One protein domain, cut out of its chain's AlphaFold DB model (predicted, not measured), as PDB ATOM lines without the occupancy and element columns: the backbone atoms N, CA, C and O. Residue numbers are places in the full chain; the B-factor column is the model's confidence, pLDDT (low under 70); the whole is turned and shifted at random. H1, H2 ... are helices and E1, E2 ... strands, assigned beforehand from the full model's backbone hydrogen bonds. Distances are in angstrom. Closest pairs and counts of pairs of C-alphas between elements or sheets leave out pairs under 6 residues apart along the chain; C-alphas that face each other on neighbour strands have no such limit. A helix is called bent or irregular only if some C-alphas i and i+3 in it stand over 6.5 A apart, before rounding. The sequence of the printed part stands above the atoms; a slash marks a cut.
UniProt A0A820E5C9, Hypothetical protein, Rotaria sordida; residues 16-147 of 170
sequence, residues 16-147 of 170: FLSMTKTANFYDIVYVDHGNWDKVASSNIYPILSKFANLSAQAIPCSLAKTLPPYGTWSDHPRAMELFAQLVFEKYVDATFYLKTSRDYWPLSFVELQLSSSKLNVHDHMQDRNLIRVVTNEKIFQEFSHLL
ATOM      1  N   PHE A  16     -13.903  16.527   6.204       42.47
ATOM      2  CA  PHE A  16     -13.714  17.603   5.233       42.47
ATOM      3  C   PHE A  16     -13.666  17.000   3.831       42.47
ATOM      4  O   PHE A  16     -12.622  16.496   3.427       42.47
ATOM      5  N   LEU A  17     -14.771  17.053   3.083       41.34
ATOM      6  CA  LEU A  17     -14.733  16.749   1.654       41.34
ATOM      7  C   LEU A  17     -14.224  17.980   0.898       41.34
ATOM      8  O   LEU A  17     -14.998  18.877   0.571       41.34
ATOM      9  N   SER A  18     -12.937  18.008   0.552       42.06
ATOM     10  CA  SER A  18     -12.557  18.659  -0.705       42.06
ATOM     11  C   SER A  18     -13.083  17.741  -1.802       42.06
ATOM     12  O   SER A  18     -12.482  16.711  -2.094       42.06
ATOM     13  N   MET A  19     -14.274  18.028  -2.331       43.97
ATOM     14  CA  MET A  19     -14.943  17.143  -3.282       43.97
ATOM     15  C   MET A  19     -14.242  17.132  -4.648       43.97
ATOM     16  O   MET A  19     -14.724  17.708  -5.617       43.97
ATOM     17  N   THR A  20     -13.172  16.354  -4.773       48.88
ATOM     18  CA  THR A  20     -12.877  15.626  -6.010       48.88
ATOM     19  C   THR A  20     -13.456  14.224  -5.884       48.88
ATOM     20  O   THR A  20     -12.750  13.237  -5.694       48.88
ATOM     21  N   LYS A  21     -14.791  14.126  -5.952       49.12
ATOM     22  CA  LYS A  21     -15.484  12.834  -5.967       49.12
ATOM     23  C   LYS A  21     -15.081  12.076  -7.232       49.12
ATOM     24  O   LYS A  21     -15.475  12.439  -8.337       49.12
ATOM     25  N   THR A  22     -14.356  10.980  -7.060       59.97
ATOM     26  CA  THR A  22     -14.454   9.855  -8.001       59.97
ATOM     27  C   THR A  22     -15.515   8.902  -7.453       59.97
ATOM     28  O   THR A  22     -15.800   8.947  -6.260       59.97
ATOM     29  N   ALA A  23     -16.140   8.066  -8.286       64.56
ATOM     30  CA  ALA A  23     -17.307   7.266  -7.881       64.56
ATOM     31  C   ALA A  23     -17.115   6.423  -6.597       64.56
ATOM     32  O   ALA A  23     -18.105   6.107  -5.949       64.56
ATOM     33  N   ASN A  24     -15.866   6.115  -6.215       80.31
ATOM     34  CA  ASN A  24     -15.539   5.162  -5.152       80.31
ATOM     35  C   ASN A  24     -14.659   5.717  -4.020       80.31
ATOM     36  O   ASN A  24     -14.344   4.963  -3.101       80.31
ATOM     37  N   PHE A  25     -14.203   6.975  -4.086       79.19
ATOM     38  CA  PHE A  25     -13.261   7.525  -3.103       79.19
ATOM     39  C   PHE A  25     -13.560   8.977  -2.747       79.19
ATOM     40  O   PHE A  25     -14.003   9.758  -3.595       79.19
ATOM     41  N   TYR A  26     -13.218   9.328  -1.510       72.94
ATOM     42  CA  TYR A  26     -13.272  10.671  -0.954       72.94
ATOM     43  C   TYR A  26     -11.900  11.083  -0.423       72.94
ATOM     44  O   TYR A  26     -11.240  10.294   0.252       72.94
ATOM     45  N   ASP A  27     -11.505  12.327  -0.683       73.19
ATOM     46  CA  ASP A  27     -10.415  12.981   0.039       73.19
ATOM     47  C   ASP A  27     -11.000  13.575   1.330       73.19
ATOM     48  O   ASP A  27     -11.964  14.346   1.275       73.19
ATOM     49  N   ILE A  28     -10.463  13.175   2.484       70.69
ATOM     50  CA  ILE A  28     -10.944  13.563   3.817       70.69
ATOM     51  C   ILE A  28      -9.834  14.223   4.635       70.69
ATOM     52  O   ILE A  28      -8.661  13.918   4.443       70.69
ATOM     53  N   VAL A  29     -10.195  15.075   5.595       73.44
ATOM     54  CA  VAL A  29      -9.281  15.562   6.646       73.44
ATOM     55  C   VAL A  29      -9.832  15.160   8.004       73.44
ATOM     56  O   VAL A  29     -10.991  15.433   8.299       73.44
ATOM     57  N   TYR A  30      -8.995  14.552   8.837       76.62
ATOM     58  CA  TYR A  30      -9.319  14.198  10.213       76.62
ATOM     59  C   TYR A  30      -9.261  15.443  11.088       76.62
ATOM     60  O   TYR A  30      -8.191  15.973  11.363       76.62
ATOM     61  N   VAL A  31     -10.400  15.923  11.558       73.25
ATOM     62  CA  VAL A  31     -10.488  17.237  12.224       73.25
ATOM     63  C   VAL A  31      -9.851  17.347  13.592       73.25
ATOM     64  O   VAL A  31      -9.630  18.456  14.061       73.25
ATOM     65  N   ASP A  32      -9.556  16.223  14.230       79.38
ATOM     66  CA  ASP A  32      -8.889  16.215  15.526       79.38
ATOM     67  C   ASP A  32      -7.369  16.211  15.386       79.38
ATOM     68  O   ASP A  32      -6.658  16.630  16.295       79.38
ATOM     69  N   HIS A  33      -6.873  15.780  14.224       78.38
ATOM     70  CA  HIS A  33      -5.450  15.584  13.961       78.38
ATOM     71  C   HIS A  33      -4.922  16.451  12.813       78.38
ATOM     72  O   HIS A  33      -3.719  16.599  12.664       78.38
ATOM     73  N   GLY A  34      -5.789  17.024  11.982       76.75
ATOM     74  CA  GLY A  34      -5.443  17.870  10.839       76.75
ATOM     75  C   GLY A  34      -4.773  17.154   9.660       76.75
ATOM     76  O   GLY A  34      -4.505  17.807   8.651       76.75
ATOM     77  N   ASN A  35      -4.495  15.848   9.743       81.44
ATOM     78  CA  ASN A  35      -3.992  15.068   8.611       81.44
ATOM     79  C   ASN A  35      -5.123  14.733   7.630       81.44
ATOM     80  O   ASN A  35      -6.297  14.715   7.998       81.44
ATOM     81  N   TRP A  36      -4.763  14.443   6.384       81.06
ATOM     82  CA  TRP A  36      -5.703  14.072   5.330       81.06
ATOM     83  C   TRP A  36      -5.431  12.657   4.829       81.06
ATOM     84  O   TRP A  36      -4.327  12.141   5.014       81.06
ATOM     85  N   ASP A  37      -6.435  12.041   4.215       81.62
ATOM     86  CA  ASP A  37      -6.309  10.740   3.562       81.62
ATOM     87  C   ASP A  37      -7.328  10.602   2.423       81.62
ATOM     88  O   ASP A  37      -8.320  11.332   2.368       81.62
ATOM     89  N   LYS A  38      -7.092   9.651   1.520       83.44
ATOM     90  CA  LYS A  38      -8.033   9.257   0.474       83.44
ATOM     91  C   LYS A  38      -8.648   7.912   0.825       83.44
ATOM     92  O   LYS A  38      -7.999   6.873   0.731       83.44
ATOM     93  N   VAL A  39      -9.932   7.916   1.163       80.19
ATOM     94  CA  VAL A  39     -10.634   6.727   1.658       80.19
ATOM     95  C   VAL A  39     -11.726   6.268   0.705       80.19
ATOM     96  O   VAL A  39     -12.336   7.066  -0.008       80.19
ATOM     97  N   ALA A  40     -11.969   4.958   0.670       81.19
ATOM     98  CA  ALA A  40     -13.062   4.388  -0.109       81.19
ATOM     99  C   ALA A  40     -14.418   4.855   0.439       81.19
ATOM    100  O   ALA A  40     -14.593   4.968   1.653       81.19
ATOM    101  N   SER A  41     -15.400   5.060  -0.438       77.50
ATOM    102  CA  SER A  41     -16.755   5.471  -0.050       77.50
ATOM    103  C   SER A  41     -17.418   4.496   0.930       77.50
ATOM    104  O   SER A  41     -18.154   4.933   1.804       77.50
ATOM    105  N   SER A  42     -17.094   3.201   0.855       79.12
ATOM    106  CA  SER A  42     -17.566   2.164   1.789       79.12
ATOM    107  C   SER A  42     -17.013   2.290   3.214       79.12
ATOM    108  O   SER A  42     -17.477   1.597   4.111       79.12
ATOM    109  N   ASN A  43     -15.996   3.128   3.422       78.69
ATOM    110  CA  ASN A  43     -15.378   3.362   4.726       78.69
ATOM    111  C   ASN A  43     -15.834   4.693   5.349       78.69
ATOM    112  O   ASN A  43     -15.271   5.120   6.355       78.69
ATOM    113  N   ILE A  44     -16.828   5.352   4.749       77.25
ATOM    114  CA  ILE A  44     -17.438   6.577   5.255       77.25
ATOM    115  C   ILE A  44     -18.767   6.234   5.920       77.25
ATOM    116  O   ILE A  44     -19.616   5.584   5.318       77.25
ATOM    117  N   TYR A  45     -18.951   6.714   7.149       76.38
ATOM    118  CA  TYR A  45     -20.147   6.473   7.951       76.38
ATOM    119  C   TYR A  45     -20.685   7.794   8.520       76.38
ATOM    120  O   TYR A  45     -19.885   8.700   8.786       76.38
ATOM    121  N   PRO A  46     -22.007   7.920   8.742       72.81
ATOM    122  CA  PRO A  46     -22.582   9.066   9.438       72.81
ATOM    123  C   PRO A  46     -22.003   9.219  10.850       72.81
ATOM    124  O   PRO A  46     -21.759   8.235  11.556       72.81
ATOM    125  N   ILE A  47     -21.803  10.461  11.291       73.56
ATOM    126  CA  ILE A  47     -21.375  10.737  12.663       73.56
ATOM    127  C   ILE A  47     -22.562  10.596  13.622       73.56
ATOM    128  O   ILE A  47     -23.631  11.157  13.398       73.56
ATOM    129  N   LEU A  48     -22.376   9.880  14.734       74.62
ATOM    130  CA  LEU A  48     -23.389   9.842  15.790       74.62
ATOM    131  C   LEU A  48     -23.486  11.213  16.465       74.62
ATOM    132  O   LEU A  48     -22.462  11.782  16.850       74.62
ATOM    133  N   SER A  49     -24.700  11.697  16.729       75.56
ATOM    134  CA  SER A  49     -24.946  13.033  17.301       75.56
ATOM    135  C   SER A  49     -24.164  13.306  18.593       75.56
ATOM    136  O   SER A  49     -23.672  14.409  18.810       75.56
ATOM    137  N   LYS A  50     -23.953  12.279  19.431       76.06
ATOM    138  CA  LYS A  50     -23.146  12.388  20.662       76.06
ATOM    139  C   LYS A  50     -21.677  12.766  20.417       76.06
ATOM    140  O   LYS A  50     -21.049  13.321  21.309       76.06
ATOM    141  N   PHE A  51     -21.139  12.458  19.237       71.25
ATOM    142  CA  PHE A  51     -19.782  12.816  18.817       71.25
ATOM    143  C   PHE A  51     -19.745  14.109  17.994       71.25
ATOM    144  O   PHE A  51     -18.706  14.756  17.950       71.25
ATOM    145  N   ALA A  52     -20.874  14.525  17.411       73.56
ATOM    146  CA  ALA A  52     -20.990  15.781  16.665       73.56
ATOM    147  C   ALA A  52     -21.017  17.036  17.563       73.56
ATOM    148  O   ALA A  52     -20.847  18.148  17.075       73.56
ATOM    149  N   ASN A  53     -21.216  16.867  18.875       77.62
ATOM    150  CA  ASN A  53     -21.269  17.979  19.828       77.62
ATOM    151  C   ASN A  53     -19.890  18.547  20.204       77.62
ATOM    152  O   ASN A  53     -19.821  19.622  20.801       77.62
ATOM    153  N   LEU A  54     -18.799  17.832  19.914       77.56
ATOM    154  CA  LEU A  54     -17.448  18.309  20.193       77.56
ATOM    155  C   LEU A  54     -16.919  19.102  18.993       77.56
ATOM    156  O   LEU A  54     -16.949  18.626  17.862       77.56
ATOM    157  N   SER A  55     -16.401  20.303  19.246       77.00
ATOM    158  CA  SER A  55     -15.703  21.083  18.221       77.00
ATOM    159  C   SER A  55     -14.480  20.328  17.693       77.00
ATOM    160  O   SER A  55     -13.831  19.607  18.447       77.00
ATOM    161  N   ALA A  56     -14.112  20.553  16.431       77.25
ATOM    162  CA  ALA A  56     -12.845  20.077  15.876       77.25
ATOM    163  C   ALA A  56     -11.659  20.466  16.777       77.25
ATOM    164  O   ALA A  56     -11.573  21.615  17.221       77.25
ATOM    165  N   GLN A  57     -10.762  19.516  17.052       81.69
ATOM    166  CA  GLN A  57      -9.636  19.751  17.962       81.69
ATOM    167  C   GLN A  57      -8.380  20.277  17.251       81.69
ATOM    168  O   GLN A  57      -7.598  21.010  17.859       81.69
ATOM    169  N   ALA A  58      -8.186  19.975  15.964       79.69
ATOM    170  CA  ALA A  58      -7.080  20.527  15.191       79.69
ATOM    171  C   ALA A  58      -7.411  21.939  14.698       79.69
ATOM    172  O   ALA A  58      -8.439  22.185  14.064       79.69
ATOM    173  N   ILE A  59      -6.489  22.870  14.938       81.12
ATOM    174  CA  ILE A  59      -6.615  24.258  14.493       81.12
ATOM    175  C   ILE A  59      -5.709  24.464  13.273       81.12
ATOM    176  O   ILE A  59      -4.484  24.448  13.420       81.12
ATOM    177  N   PRO A  60      -6.262  24.703  12.069       78.44
ATOM    178  CA  PRO A  60      -5.447  25.045  10.915       78.44
ATOM    179  C   PRO A  60      -4.787  26.408  11.139       78.44
ATOM    180  O   PRO A  60      -5.449  27.403  11.439       78.44
ATOM    181  N   CYS A  61      -3.465  26.462  11.001       83.06
ATOM    182  CA  CYS A  61      -2.698  27.686  11.196       83.06
ATOM    183  C   CYS A  61      -1.426  27.721  10.339       83.06
ATOM    184  O   CYS A  61      -1.073  26.747   9.683       83.06
ATOM    185  N   SER A  62      -0.732  28.856  10.319       87.38
ATOM    186  CA  SER A  62       0.613  28.978   9.753       87.38
ATOM    187  C   SER A  62       1.541  29.654  10.745       87.38
ATOM    188  O   SER A  62       1.121  30.597  11.411       87.38
ATOM    189  N   LEU A  63       2.808  29.237  10.821       93.75
ATOM    190  CA  LEU A  63       3.793  29.972  11.618       93.75
ATOM    191  C   LEU A  63       3.822  31.442  11.177       93.75
ATOM    192  O   LEU A  63       3.882  31.750   9.980       93.75
ATOM    193  N   ALA A  64       3.699  32.337  12.151       93.88
ATOM    194  CA  ALA A  64       3.601  33.763  11.925       93.88
ATOM    195  C   ALA A  64       4.879  34.287  11.276       93.88
ATOM    196  O   ALA A  64       5.988  33.875  11.612       93.88
ATOM    197  N   LYS A  65       4.702  35.244  10.365       95.88
ATOM    198  CA  LYS A  65       5.780  36.000   9.727       95.88
ATOM    199  C   LYS A  65       6.785  35.150   8.932       95.88
ATOM    200  O   LYS A  65       7.883  35.616   8.640       95.88
ATOM    201  N   THR A  66       6.422  33.927   8.549       95.44
ATOM    202  CA  THR A  66       7.349  32.939   7.980       95.44
ATOM    203  C   THR A  66       6.929  32.487   6.581       95.44
ATOM    204  O   THR A  66       5.832  31.968   6.389       95.44
ATOM    205  N   LEU A  67       7.838  32.612   5.611       94.00
ATOM    206  CA  LEU A  67       7.747  32.010   4.275       94.00
ATOM    207  C   LEU A  67       9.022  31.215   3.954       94.00
ATOM    208  O   LEU A  67      10.048  31.443   4.605       94.00
ATOM    209  N   PRO A  68       9.000  30.300   2.964       94.06
ATOM    210  CA  PRO A  68      10.233  29.672   2.508       94.06
ATOM    211  C   PRO A  68      11.193  30.747   1.962       94.06
ATOM    212  O   PRO A  68      10.728  31.785   1.465       94.06
ATOM    213  N   PRO A  69      12.522  30.534   2.042       94.69
ATOM    214  CA  PRO A  69      13.514  31.462   1.495       94.69
ATOM    215  C   PRO A  69      13.238  31.848   0.034       94.69
ATOM    216  O   PRO A  69      13.340  33.016  -0.337       94.69
ATOM    217  N   TYR A  70      12.833  30.865  -0.769       93.25
ATOM    218  CA  TYR A  70      12.385  30.985  -2.157       93.25
ATOM    219  C   TYR A  70      11.518  29.767  -2.516       93.25
ATOM    220  O   TYR A  70      11.566  28.767  -1.809       93.25
ATOM    221  N   GLY A  71      10.747  29.817  -3.603       91.81
ATOM    222  CA  GLY A  71       9.941  28.666  -4.038       91.81
ATOM    223  C   GLY A  71       8.916  28.214  -2.990       91.81
ATOM    224  O   GLY A  71       8.241  29.038  -2.372       91.81
ATOM    225  N   THR A  72       8.796  26.903  -2.805       88.69
ATOM    226  CA  THR A  72       7.839  26.254  -1.900       88.69
ATOM    227  C   THR A  72       8.548  25.556  -0.740       88.69
ATOM    228  O   THR A  72       9.742  25.295  -0.798       88.69
ATOM    229  N   TRP A  73       7.826  25.196   0.325       88.38
ATOM    230  CA  TRP A  73       8.416  24.452   1.451       88.38
ATOM    231  C   TRP A  73       9.022  23.097   1.054       88.38
ATOM    232  O   TRP A  73       9.975  22.655   1.694       88.38
ATOM    233  N   SER A  74       8.521  22.470  -0.015       88.50
ATOM    234  CA  SER A  74       9.063  21.220  -0.562       88.50
ATOM    235  C   SER A  74      10.495  21.374  -1.078       88.50
ATOM    236  O   SER A  74      11.260  20.414  -1.057       88.50
ATOM    237  N   ASP A  75      10.880  22.590  -1.475       93.00
ATOM    238  CA  ASP A  75      12.236  22.918  -1.923       93.00
ATOM    239  C   ASP A  75      13.212  23.110  -0.741       93.00
ATOM    240  O   ASP A  75      14.421  23.215  -0.941       93.00
ATOM    241  N   HIS A  76      12.711  23.132   0.505       93.81
ATOM    242  CA  HIS A  76      13.485  23.400   1.727       93.81
ATOM    243  C   HIS A  76      13.341  22.282   2.772       93.81
ATOM    244  O   HIS A  76      12.879  22.533   3.893       93.81
ATOM    245  N   PRO A  77      13.782  21.045   2.475       95.06
ATOM    246  CA  PRO A  77      13.618  19.904   3.379       95.06
ATOM    247  C   PRO A  77      14.274  20.130   4.747       95.06
ATOM    248  O   PRO A  77      13.721  19.730   5.764       95.06
ATOM    249  N   ARG A  78      15.400  20.856   4.806       97.12
ATOM    250  CA  ARG A  78      16.077  21.190   6.070       97.12
ATOM    251  C   ARG A  78      15.236  22.091   6.981       97.12
ATOM    252  O   ARG A  78      15.300  21.955   8.199       97.12
ATOM    253  N   ALA A  79      14.466  23.016   6.406       95.38
ATOM    254  CA  ALA A  79      13.557  23.862   7.176       95.38
ATOM    255  C   ALA A  79      12.402  23.026   7.745       95.38
ATOM    256  O   ALA A  79      12.082  23.142   8.927       95.38
ATOM    257  N   MET A  80      11.837  22.140   6.919       94.19
ATOM    258  CA  MET A  80      10.762  21.227   7.318       94.19
ATOM    259  C   MET A  80      11.205  20.245   8.403       94.19
ATOM    260  O   MET A  80      10.494  20.058   9.389       94.19
ATOM    261  N   GLU A  81      12.394  19.662   8.257       96.12
ATOM    262  CA  GLU A  81      12.970  18.738   9.230       96.12
ATOM    263  C   GLU A  81      13.224  19.428  10.572       96.12
ATOM    264  O   GLU A  81      12.787  18.926  11.606       96.12
ATOM    265  N   LEU A  82      13.862  20.606  10.573       96.25
ATOM    266  CA  LEU A  82      14.097  21.350  11.811       96.25
ATOM    267  C   LEU A  82      12.780  21.732  12.488       96.25
ATOM    268  O   LEU A  82      12.656  21.595  13.702       96.25
ATOM    269  N   PHE A  83      11.791  22.196  11.723       95.88
ATOM    270  CA  PHE A  83      10.489  22.521  12.287       95.88
ATOM    271  C   PHE A  83       9.849  21.301  12.957       95.88
ATOM    272  O   PHE A  83       9.475  21.377  14.127       95.88
ATOM    273  N   ALA A  84       9.794  20.161  12.260       93.31
ATOM    274  CA  ALA A  84       9.269  18.916  12.810       93.31
ATOM    275  C   ALA A  84      10.037  18.489  14.070       93.31
ATOM    276  O   ALA A  84       9.422  18.210  15.095       93.31
ATOM    277  N   GLN A  85      11.373  18.538  14.051       95.00
ATOM    278  CA  GLN A  85      12.201  18.261  15.226       95.00
ATOM    279  C   GLN A  85      11.873  19.177  16.409       95.00
ATOM    280  O   GLN A  85      12.011  18.749  17.553       95.00
ATOM    281  N   LEU A  86      11.466  20.428  16.180       93.31
ATOM    282  CA  LEU A  86      11.144  21.375  17.247       93.31
ATOM    283  C   LEU A  86       9.748  21.175  17.839       93.31
ATOM    284  O   LEU A  86       9.602  21.382  19.043       93.31
ATOM    285  N   VAL A  87       8.752  20.778  17.039       92.00
ATOM    286  CA  VAL A  87       7.336  20.824  17.460       92.00
ATOM    287  C   VAL A  87       6.603  19.485  17.454       92.00
ATOM    288  O   VAL A  87       5.597  19.355  18.146       92.00
ATOM    289  N   PHE A  88       7.060  18.495  16.683       89.75
ATOM    290  CA  PHE A  88       6.343  17.228  16.545       89.75
ATOM    291  C   PHE A  88       6.328  16.472  17.876       89.75
ATOM    292  O   PHE A  88       7.371  16.334  18.516       89.75
ATOM    293  N   GLU A  89       5.136  16.030  18.294       88.12
ATOM    294  CA  GLU A  89       4.884  15.352  19.578       88.12
ATOM    295  C   GLU A  89       5.417  16.119  20.805       88.12
ATOM    296  O   GLU A  89       5.801  15.536  21.823       88.12
ATOM    297  N   LYS A  90       5.442  17.455  20.724       88.19
ATOM    298  CA  LYS A  90       5.940  18.328  21.790       88.19
ATOM    299  C   LYS A  90       4.888  19.325  22.239       88.19
ATOM    300  O   LYS A  90       4.111  19.852  21.450       88.19
ATOM    301  N   TYR A  91       4.921  19.628  23.533       89.38
ATOM    302  CA  TYR A  91       4.150  20.729  24.092       89.38
ATOM    303  C   TYR A  91       4.810  22.062  23.740       89.38
ATOM    304  O   TYR A  91       6.014  22.259  23.947       89.38
ATOM    305  N   VAL A  92       3.998  22.966  23.204       92.56
ATOM    306  CA  VAL A  92       4.383  24.320  22.813       92.56
ATOM    307  C   VAL A  92       3.382  25.313  23.385       92.56
ATOM    308  O   VAL A  92       2.181  25.045  23.438       92.56
ATOM    309  N   ASP A  93       3.883  26.475  23.774       94.38
ATOM    310  CA  ASP A  93       3.064  27.633  24.082       94.38
ATOM    311  C   ASP A  93       2.795  28.359  22.755       94.38
ATOM    312  O   ASP A  93       3.730  28.687  22.017       94.38
ATOM    313  N   ALA A  94       1.519  28.558  22.427       93.88
ATOM    314  CA  ALA A  94       1.086  29.096  21.141       93.88
ATOM    315  C   ALA A  94       0.340  30.424  21.314       93.88
ATOM    316  O   ALA A  94      -0.654  30.499  22.036       93.88
ATOM    317  N   THR A  95       0.786  31.453  20.594       94.25
ATOM    318  CA  THR A  95       0.105  32.753  20.514       94.25
ATOM    319  C   THR A  95      -0.509  32.913  19.132       94.25
ATOM    320  O   THR A  95       0.201  32.893  18.126       94.25
ATOM    321  N   PHE A  96      -1.828  33.083  19.078       90.44
ATOM    322  CA  PHE A  96      -2.575  33.175  17.825       90.44
ATOM    323  C   PHE A  96      -2.817  34.625  17.398       90.44
ATOM    324  O   PHE A  96      -3.248  35.464  18.187       90.44
ATOM    325  N   TYR A  97      -2.624  34.885  16.108       91.12
ATOM    326  CA  TYR A  97      -2.975  36.124  15.425       91.12
ATOM    327  C   TYR A  97      -3.978  35.795  14.324       91.12
ATOM    328  O   TYR A  97      -3.637  35.187  13.308       91.12
ATOM    329  N   LEU A  98      -5.227  36.193  14.534       85.81
ATOM    330  CA  LEU A  98      -6.323  35.905  13.619       85.81
ATOM    331  C   LEU A  98      -6.453  37.017  12.581       85.81
ATOM    332  O   LEU A  98      -6.546  38.196  12.930       85.81
ATOM    333  N   LYS A  99      -6.516  36.638  11.304       80.06
ATOM    334  CA  LYS A  99      -6.919  37.529  10.218       80.06
ATOM    335  C   LYS A  99      -8.230  37.026   9.627       80.06
ATOM    336  O   LYS A  99      -8.289  35.947   9.043       80.06
ATOM    337  N   THR A 100      -9.285  37.813   9.792       77.06
ATOM    338  CA  THR A 100     -10.619  37.506   9.270       77.06
ATOM    339  C   THR A 100     -10.883  38.265   7.970       77.06
ATOM    340  O   THR A 100     -10.343  39.347   7.736       77.06
ATOM    341  N   SER A 101     -11.723  37.686   7.116       73.81
ATOM    342  CA  SER A 101     -12.275  38.314   5.916       73.81
ATOM    343  C   SER A 101     -13.711  37.836   5.725       73.81
ATOM    344  O   SER A 101     -14.092  36.799   6.263       73.81
ATOM    345  N   ARG A 102     -14.515  38.587   4.966       74.69
ATOM    346  CA  ARG A 102     -15.848  38.127   4.548       74.69
ATOM    347  C   ARG A 102     -15.773  37.056   3.459       74.69
ATOM    348  O   ARG A 102     -16.623  36.173   3.428       74.69
ATOM    349  N   ASP A 103     -14.737  37.116   2.629       73.50
ATOM    350  CA  ASP A 103     -14.639  36.322   1.398       73.50
ATOM    351  C   ASP A 103     -13.824  35.028   1.574       73.50
ATOM    352  O   ASP A 103     -13.883  34.129   0.736       73.50
ATOM    353  N   TYR A 104     -13.080  34.908   2.677       68.81
ATOM    354  CA  TYR A 104     -12.114  33.831   2.910       68.81
ATOM    355  C   TYR A 104     -12.267  33.229   4.303       68.81
ATOM    356  O   TYR A 104     -12.702  33.909   5.237       68.81
ATOM    357  N   TRP A 105     -11.856  31.969   4.456       68.12
ATOM    358  CA  TRP A 105     -11.733  31.378   5.788       68.12
ATOM    359  C   TRP A 105     -10.753  32.179   6.652       68.12
ATOM    360  O   TRP A 105      -9.738  32.655   6.132       68.12
ATOM    361  N   PRO A 106     -11.034  32.344   7.961       74.31
ATOM    362  CA  PRO A 106     -10.097  32.982   8.871       74.31
ATOM    363  C   PRO A 106      -8.728  32.313   8.784       74.31
ATOM    364  O   PRO A 106      -8.613  31.094   8.922       74.31
ATOM    365  N   LEU A 107      -7.690  33.118   8.577       76.44
ATOM    366  CA  LEU A 107      -6.320  32.638   8.600       76.44
ATOM    367  C   LEU A 107      -5.743  32.869   9.994       76.44
ATOM    368  O   LEU A 107      -5.633  34.007  10.459       76.44
ATOM    369  N   SER A 108      -5.367  31.778  10.650       84.38
ATOM    370  CA  SER A 108      -4.698  31.801  11.947       84.38
ATOM    371  C   SER A 108      -3.190  31.772  11.744       84.38
ATOM    372  O   SER A 108      -2.641  30.780  11.264       84.38
ATOM    373  N   PHE A 109      -2.501  32.836  12.130       87.94
ATOM    374  CA  PHE A 109      -1.050  32.814  12.267       87.94
ATOM    375  C   PHE A 109      -0.676  32.470  13.703       87.94
ATOM    376  O   PHE A 109      -1.343  32.926  14.627       87.94
ATOM    377  N   VAL A 110       0.385  31.695  13.907       92.38
ATOM    378  CA  VAL A 110       0.793  31.244  15.240       92.38
ATOM    379  C   VAL A 110       2.260  31.553  15.503       92.38
ATOM    380  O   VAL A 110       3.115  31.274  14.669       92.38
ATOM    381  N   GLU A 111       2.568  32.134  16.656       95.44
ATOM    382  CA  GLU A 111       3.924  32.136  17.211       95.44
ATOM    383  C   GLU A 111       4.043  30.969  18.192       95.44
ATOM    384  O   GLU A 111       3.153  30.758  19.016       95.44
ATOM    385  N   LEU A 112       5.124  30.194  18.074       94.94
ATOM    386  CA  LEU A 112       5.351  28.986  18.865       94.94
ATOM    387  C   LEU A 112       6.595  29.139  19.721       94.94
ATOM    388  O   LEU A 112       7.673  29.479  19.222       94.94
ATOM    389  N   GLN A 113       6.453  28.783  20.988       95.00
ATOM    390  CA  GLN A 113       7.540  28.740  21.943       95.00
ATOM    391  C   GLN A 113       7.578  27.364  22.611       95.00
ATOM    392  O   GLN A 113       6.561  26.883  23.101       95.00
ATOM    393  N   LEU A 114       8.738  26.702  22.645       91.44
ATOM    394  CA  LEU A 114       8.850  25.407  23.321       91.44
ATOM    395  C   LEU A 114       8.642  25.604  24.823       91.44
ATOM    396  O   LEU A 114       9.369  26.378  25.449       91.44
ATOM    397  N   SER A 115       7.710  24.861  25.421       86.25
ATOM    398  CA  SER A 115       7.392  25.026  26.843       86.25
ATOM    399  C   SER A 115       8.579  24.662  27.752       86.25
ATOM    400  O   SER A 115       8.707  25.213  28.842       86.25
ATOM    401  N   SER A 116       9.480  23.779  27.299       86.50
ATOM    402  CA  SER A 116      10.639  23.302  28.070       86.50
ATOM    403  C   SER A 116      11.811  24.285  28.138       86.50
ATOM    404  O   SER A 116      12.471  24.371  29.169       86.50
ATOM    405  N   SER A 117      12.096  25.004  27.050       89.88
ATOM    406  CA  SER A 117      13.285  25.861  26.923       89.88
ATOM    407  C   SER A 117      12.965  27.326  26.666       89.88
ATOM    408  O   SER A 117      13.878  28.147  26.614       89.88
ATOM    409  N   LYS A 118      11.687  27.660  26.460       91.19
ATOM    410  CA  LYS A 118      11.234  28.985  26.025       91.19
ATOM    411  C   LYS A 118      11.866  29.447  24.701       91.19
ATOM    412  O   LYS A 118      11.815  30.628  24.371       91.19
ATOM    413  N   LEU A 119      12.397  28.517  23.904       95.31
ATOM    414  CA  LEU A 119      12.913  28.784  22.565       95.31
ATOM    415  C   LEU A 119      11.764  29.136  21.617       95.31
ATOM    416  O   LEU A 119      10.801  28.378  21.514       95.31
ATOM    417  N   ASN A 120      11.880  30.264  20.916       97.25
ATOM    418  CA  ASN A 120      10.948  30.663  19.865       97.25
ATOM    419  C   ASN A 120      11.307  29.953  18.547       97.25
ATOM    420  O   ASN A 120      12.452  30.002  18.096       97.25
ATOM    421  N   VAL A 121      10.334  29.266  17.940       96.00
ATOM    422  CA  VAL A 121      10.555  28.462  16.726       96.00
ATOM    423  C   VAL A 121      10.885  29.338  15.514       96.00
ATOM    424  O   VAL A 121      11.775  28.984  14.743       96.00
ATOM    425  N   HIS A 122      10.207  30.481  15.357       96.62
ATOM    426  CA  HIS A 122      10.452  31.422  14.259       96.62
ATOM    427  C   HIS A 122      11.891  31.937  14.304       96.62
ATOM    428  O   HIS A 122      12.621  31.777  13.325       96.62
ATOM    429  N   ASP A 123      12.307  32.474  15.451       97.75
ATOM    430  CA  ASP A 123      13.641  33.059  15.626       97.75
ATOM    431  C   ASP A 123      14.726  32.005  15.374       97.75
ATOM    432  O   ASP A 123      15.673  32.221  14.622       97.75
ATOM    433  N   HIS A 124      14.534  30.793  15.900       97.56
ATOM    434  CA  HIS A 124      15.502  29.714  15.734       97.56
ATOM    435  C   HIS A 124      15.681  29.261  14.277       97.56
ATOM    436  O   HIS A 124      16.788  28.871  13.878       97.56
ATOM    437  N   MET A 125      14.604  29.283  13.487       97.88
ATOM    438  CA  MET A 125      14.657  29.014  12.049       97.88
ATOM    439  C   MET A 125      15.268  30.194  11.276       97.88
ATOM    440  O   MET A 125      16.039  29.967  10.339       97.88
ATOM    441  N   GLN A 126      14.965  31.434  11.676       97.69
ATOM    442  CA  GLN A 126      15.530  32.652  11.090       97.69
ATOM    443  C   GLN A 126      17.048  32.717  11.275       97.69
ATOM    444  O   GLN A 126      17.759  32.933  10.297       97.69
ATOM    445  N   ASP A 127      17.555  32.452  12.481       98.00
ATOM    446  CA  ASP A 127      18.989  32.474  12.808       98.00
ATOM    447  C   ASP A 127      19.818  31.506  11.946       98.00
ATOM    448  O   ASP A 127      21.026  31.665  11.772       98.00
ATOM    449  N   ARG A 128      19.165  30.482  11.385       97.81
ATOM    450  CA  ARG A 128      19.769  29.482  10.488       97.81
ATOM    451  C   ARG A 128      19.581  29.803   9.010       97.81
ATOM    452  O   ARG A 128      19.977  28.996   8.173       97.81
ATOM    453  N   ASN A 129      18.984  30.949   8.685       97.62
ATOM    454  CA  ASN A 129      18.614  31.353   7.331       97.62
ATOM    455  C   ASN A 129      17.728  30.314   6.616       97.62
ATOM    456  O   ASN A 129      17.826  30.129   5.405       97.62
ATOM    457  N   LEU A 130      16.872  29.611   7.367       97.81
ATOM    458  CA  LEU A 130      15.976  28.579   6.824       97.81
ATOM    459  C   LEU A 130      14.612  29.128   6.405       97.81
ATOM    460  O   LEU A 130      13.796  28.391   5.857       97.81
ATOM    461  N   ILE A 131      14.355  30.408   6.671       97.44
ATOM    462  CA  ILE A 131      13.092  31.078   6.368       97.44
ATOM    463  C   ILE A 131      13.330  32.489   5.840       97.44
ATOM    464  O   ILE A 131      14.357  33.113   6.102       97.44
ATOM    465  N   ARG A 132      12.326  33.010   5.140       96.75
ATOM    466  CA  ARG A 132      12.182  34.426   4.813       96.75
ATOM    467  C   ARG A 132      11.176  35.059   5.769       96.75
ATOM    468  O   ARG A 132      10.032  34.607   5.850       96.75
ATOM    469  N   VAL A 133      11.590  36.125   6.447       97.31
ATOM    470  CA  VAL A 133      10.721  36.885   7.353       97.31
ATOM    471  C   VAL A 133       9.860  37.865   6.559       97.31
ATOM    472  O   VAL A 133      10.364  38.646   5.752       97.31
ATOM    473  N   VAL A 134       8.548  37.822   6.778       95.44
ATOM    474  CA  VAL A 134       7.551  38.704   6.145       95.44
ATOM    475  C   VAL A 134       6.462  39.080   7.151       95.44
ATOM    476  O   VAL A 134       6.380  38.490   8.216       95.44
ATOM    477  N   THR A 135       5.592  40.045   6.858       95.25
ATOM    478  CA  THR A 135       4.442  40.322   7.738       95.25
ATOM    479  C   THR A 135       3.297  39.340   7.478       95.25
ATOM    480  O   THR A 135       3.099  38.895   6.348       95.25
ATOM    481  N   ASN A 136       2.487  39.052   8.503       91.75
ATOM    482  CA  ASN A 136       1.252  38.266   8.348       91.75
ATOM    483  C   ASN A 136       0.301  38.893   7.316       91.75
ATOM    484  O   ASN A 136      -0.343  38.181   6.558       91.75
ATOM    485  N   GLU A 137       0.262  40.228   7.249       91.00
ATOM    486  CA  GLU A 137      -0.510  40.964   6.245       91.00
ATOM    487  C   GLU A 137      -0.048  40.637   4.823       91.00
ATOM    488  O   GLU A 137      -0.872  40.358   3.960       91.00
ATOM    489  N   LYS A 138       1.267  40.599   4.585       90.62
ATOM    490  CA  LYS A 138       1.813  40.244   3.274       90.62
ATOM    491  C   LYS A 138       1.488  38.797   2.904       90.62
ATOM    492  O   LYS A 138       1.082  38.556   1.775       90.62
ATOM    493  N   ILE A 139       1.606  37.858   3.850       88.00
ATOM    494  CA  ILE A 139       1.204  36.457   3.622       88.00
ATOM    495  C   ILE A 139      -0.291  36.394   3.284       88.00
ATOM    496  O   ILE A 139      -0.684  35.738   2.328       88.00
ATOM    497  N   PHE A 140      -1.134  37.099   4.035       84.75
ATOM    498  CA  PHE A 140      -2.567  37.121   3.774       84.75
ATOM    499  C   PHE A 140      -2.885  37.693   2.385       84.75
ATOM    500  O   PHE A 140      -3.653  37.097   1.640       84.75
ATOM    501  N   GLN A 141      -2.268  38.802   1.986       85.31
ATOM    502  CA  GLN A 141      -2.465  39.384   0.654       85.31
ATOM    503  C   GLN A 141      -1.996  38.448  -0.466       85.31
ATOM    504  O   GLN A 141      -2.681  38.310  -1.475       85.31
ATOM    505  N   GLU A 142      -0.859  37.776  -0.274       82.88
ATOM    506  CA  GLU A 142      -0.280  36.866  -1.264       82.88
ATOM    507  C   GLU A 142      -1.087  35.570  -1.399       82.88
ATOM    508  O   GLU A 142      -1.281  35.106  -2.514       82.88
ATOM    509  N   PHE A 143      -1.619  35.009  -0.306       78.38
ATOM    510  CA  PHE A 143      -2.199  33.656  -0.300       78.38
ATOM    511  C   PHE A 143      -3.697  33.584   0.029       78.38
ATOM    512  O   PHE A 143      -4.271  32.501  -0.054       78.38
ATOM    513  N   SER A 144      -4.369  34.691   0.366       72.56
ATOM    514  CA  SER A 144      -5.813  34.679   0.688       72.56
ATOM    515  C   SER A 144      -6.674  34.138  -0.449       72.56
ATOM    516  O   SER A 144      -7.641  33.435  -0.188       72.56
ATOM    517  N   HIS A 145      -6.290  34.374  -1.704       71.25
ATOM    518  CA  HIS A 145      -6.992  33.836  -2.869       71.25
ATOM    519  C   HIS A 145      -6.999  32.294  -2.924       71.25
ATOM    520  O   HIS A 145      -7.913  31.718  -3.502       71.25
ATOM    521  N   LEU A 146      -6.024  31.621  -2.299       66.75
ATOM    522  CA  LEU A 146      -6.003  30.158  -2.161       66.75
ATOM    523  C   LEU A 146      -6.942  29.660  -1.051       66.75
ATOM    524  O   LEU A 146      -7.208  28.468  -0.960       66.75
ATOM    525  N   LEU A 147      -7.428  30.569  -0.203       61.78
ATOM    526  CA  LEU A 147      -8.349  30.309   0.905       61.78
ATOM    527  C   LEU A 147      -9.799  30.654   0.539       61.78
ATOM    528  O   LEU A 147     -10.623  30.859   1.440       61.78
TER     529      LEU A 147
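Overview. This is residues 16 to 147 of the 170 residues of the protein "Hypothetical protein" of Rotaria sordida (UniProt A0A820E5C9). The model has two unequal lobes joined by a long link: a small, loose one made of the short hairpin E1 and E2 with the little helix H1 sticking out, and a larger one built on the long hairpin E3 and E4. In the larger lobe H3 packs on E4, H2 runs beside H3, and H4 lies near the end of E3 and the beginning of E4. The printed part has 132 residues with four named helices and four named strands, in the order E1, E2, H1, H2, E3, E4, H3, H4, and each two-stranded sheet is antiparallel. The class is mixed, helices and strands, with under half of the residues in named elements. The whole is loose, with a radius of gyration of the C-alphas of 17.4 A, and spans 49 by 34 by 31 A.

Along the chain. Find C-alpha 25 at (-13.261, 7.525, -3.103), where strand E1, residues 25 to 29, begins. Strand E2 takes residues 36 to 40, and the four-residue helix H1 residues 49 to 52. Go on to helix H2, residues 77 to 87, 15.4 A long, which begins at C-alpha 77 at (13.618, 19.904, 3.379). Then come strand E3, residues 92 to 99, 21.5 A, and strand E4, residues 107 to 114, 22.3 A. Helix H3 is residues 121 to 126. Helix H4, residues 136 to 147, runs 14.5 A to C-alpha 147 at (-8.349, 30.309, 0.905); it is irregular, with C-alphas 142 and 145 7.5 A apart.

Arrangement. Look first at the hairpin E1 and E2, antiparallel at 153 degrees, where N 28 and O 37 are 2.8 A apart, within hydrogen-bond range. E1 and E2 are apart from H2, E3, E4, H3 and H4. The hairpin E3 and E4 is antiparallel at 160 degrees, with N 95 and O 111 within hydrogen-bond range at 2.9 A. The closest C-alphas of E4 and H3, those of Leu 112 and Val 121, are 5.7 A apart. H2 and H3 touch at a shallow tilt of 28 degrees, opposite ways; their closest C-alphas, those of Leu 86 and Val 121, are 7.1 A apart. The closest C-alphas of E4 and H4, those of Phe 109 and Asn 136, are 7.1 A apart. Every O i to N i+4 pair is within hydrogen-bond range in H2 and H3, against 5 of 8 in H4, and H1 is too short for such a pair.

Size, cuts and confidence. The two C-alphas farthest apart, those of Ala 23 and Ser 117, are 49.9 A apart. The printed part has no cut. The link from H1 to H2, residues 53 to 76, is long; within it, residues 62 to 63 pair parallel with residues 109 to 110 of E4. Residues 45 to 53, of which 49 to 52 belong to H1, stand free. The pLDDT is under 70 at residues 16 to 23, 104 to 105 and 146 to 147.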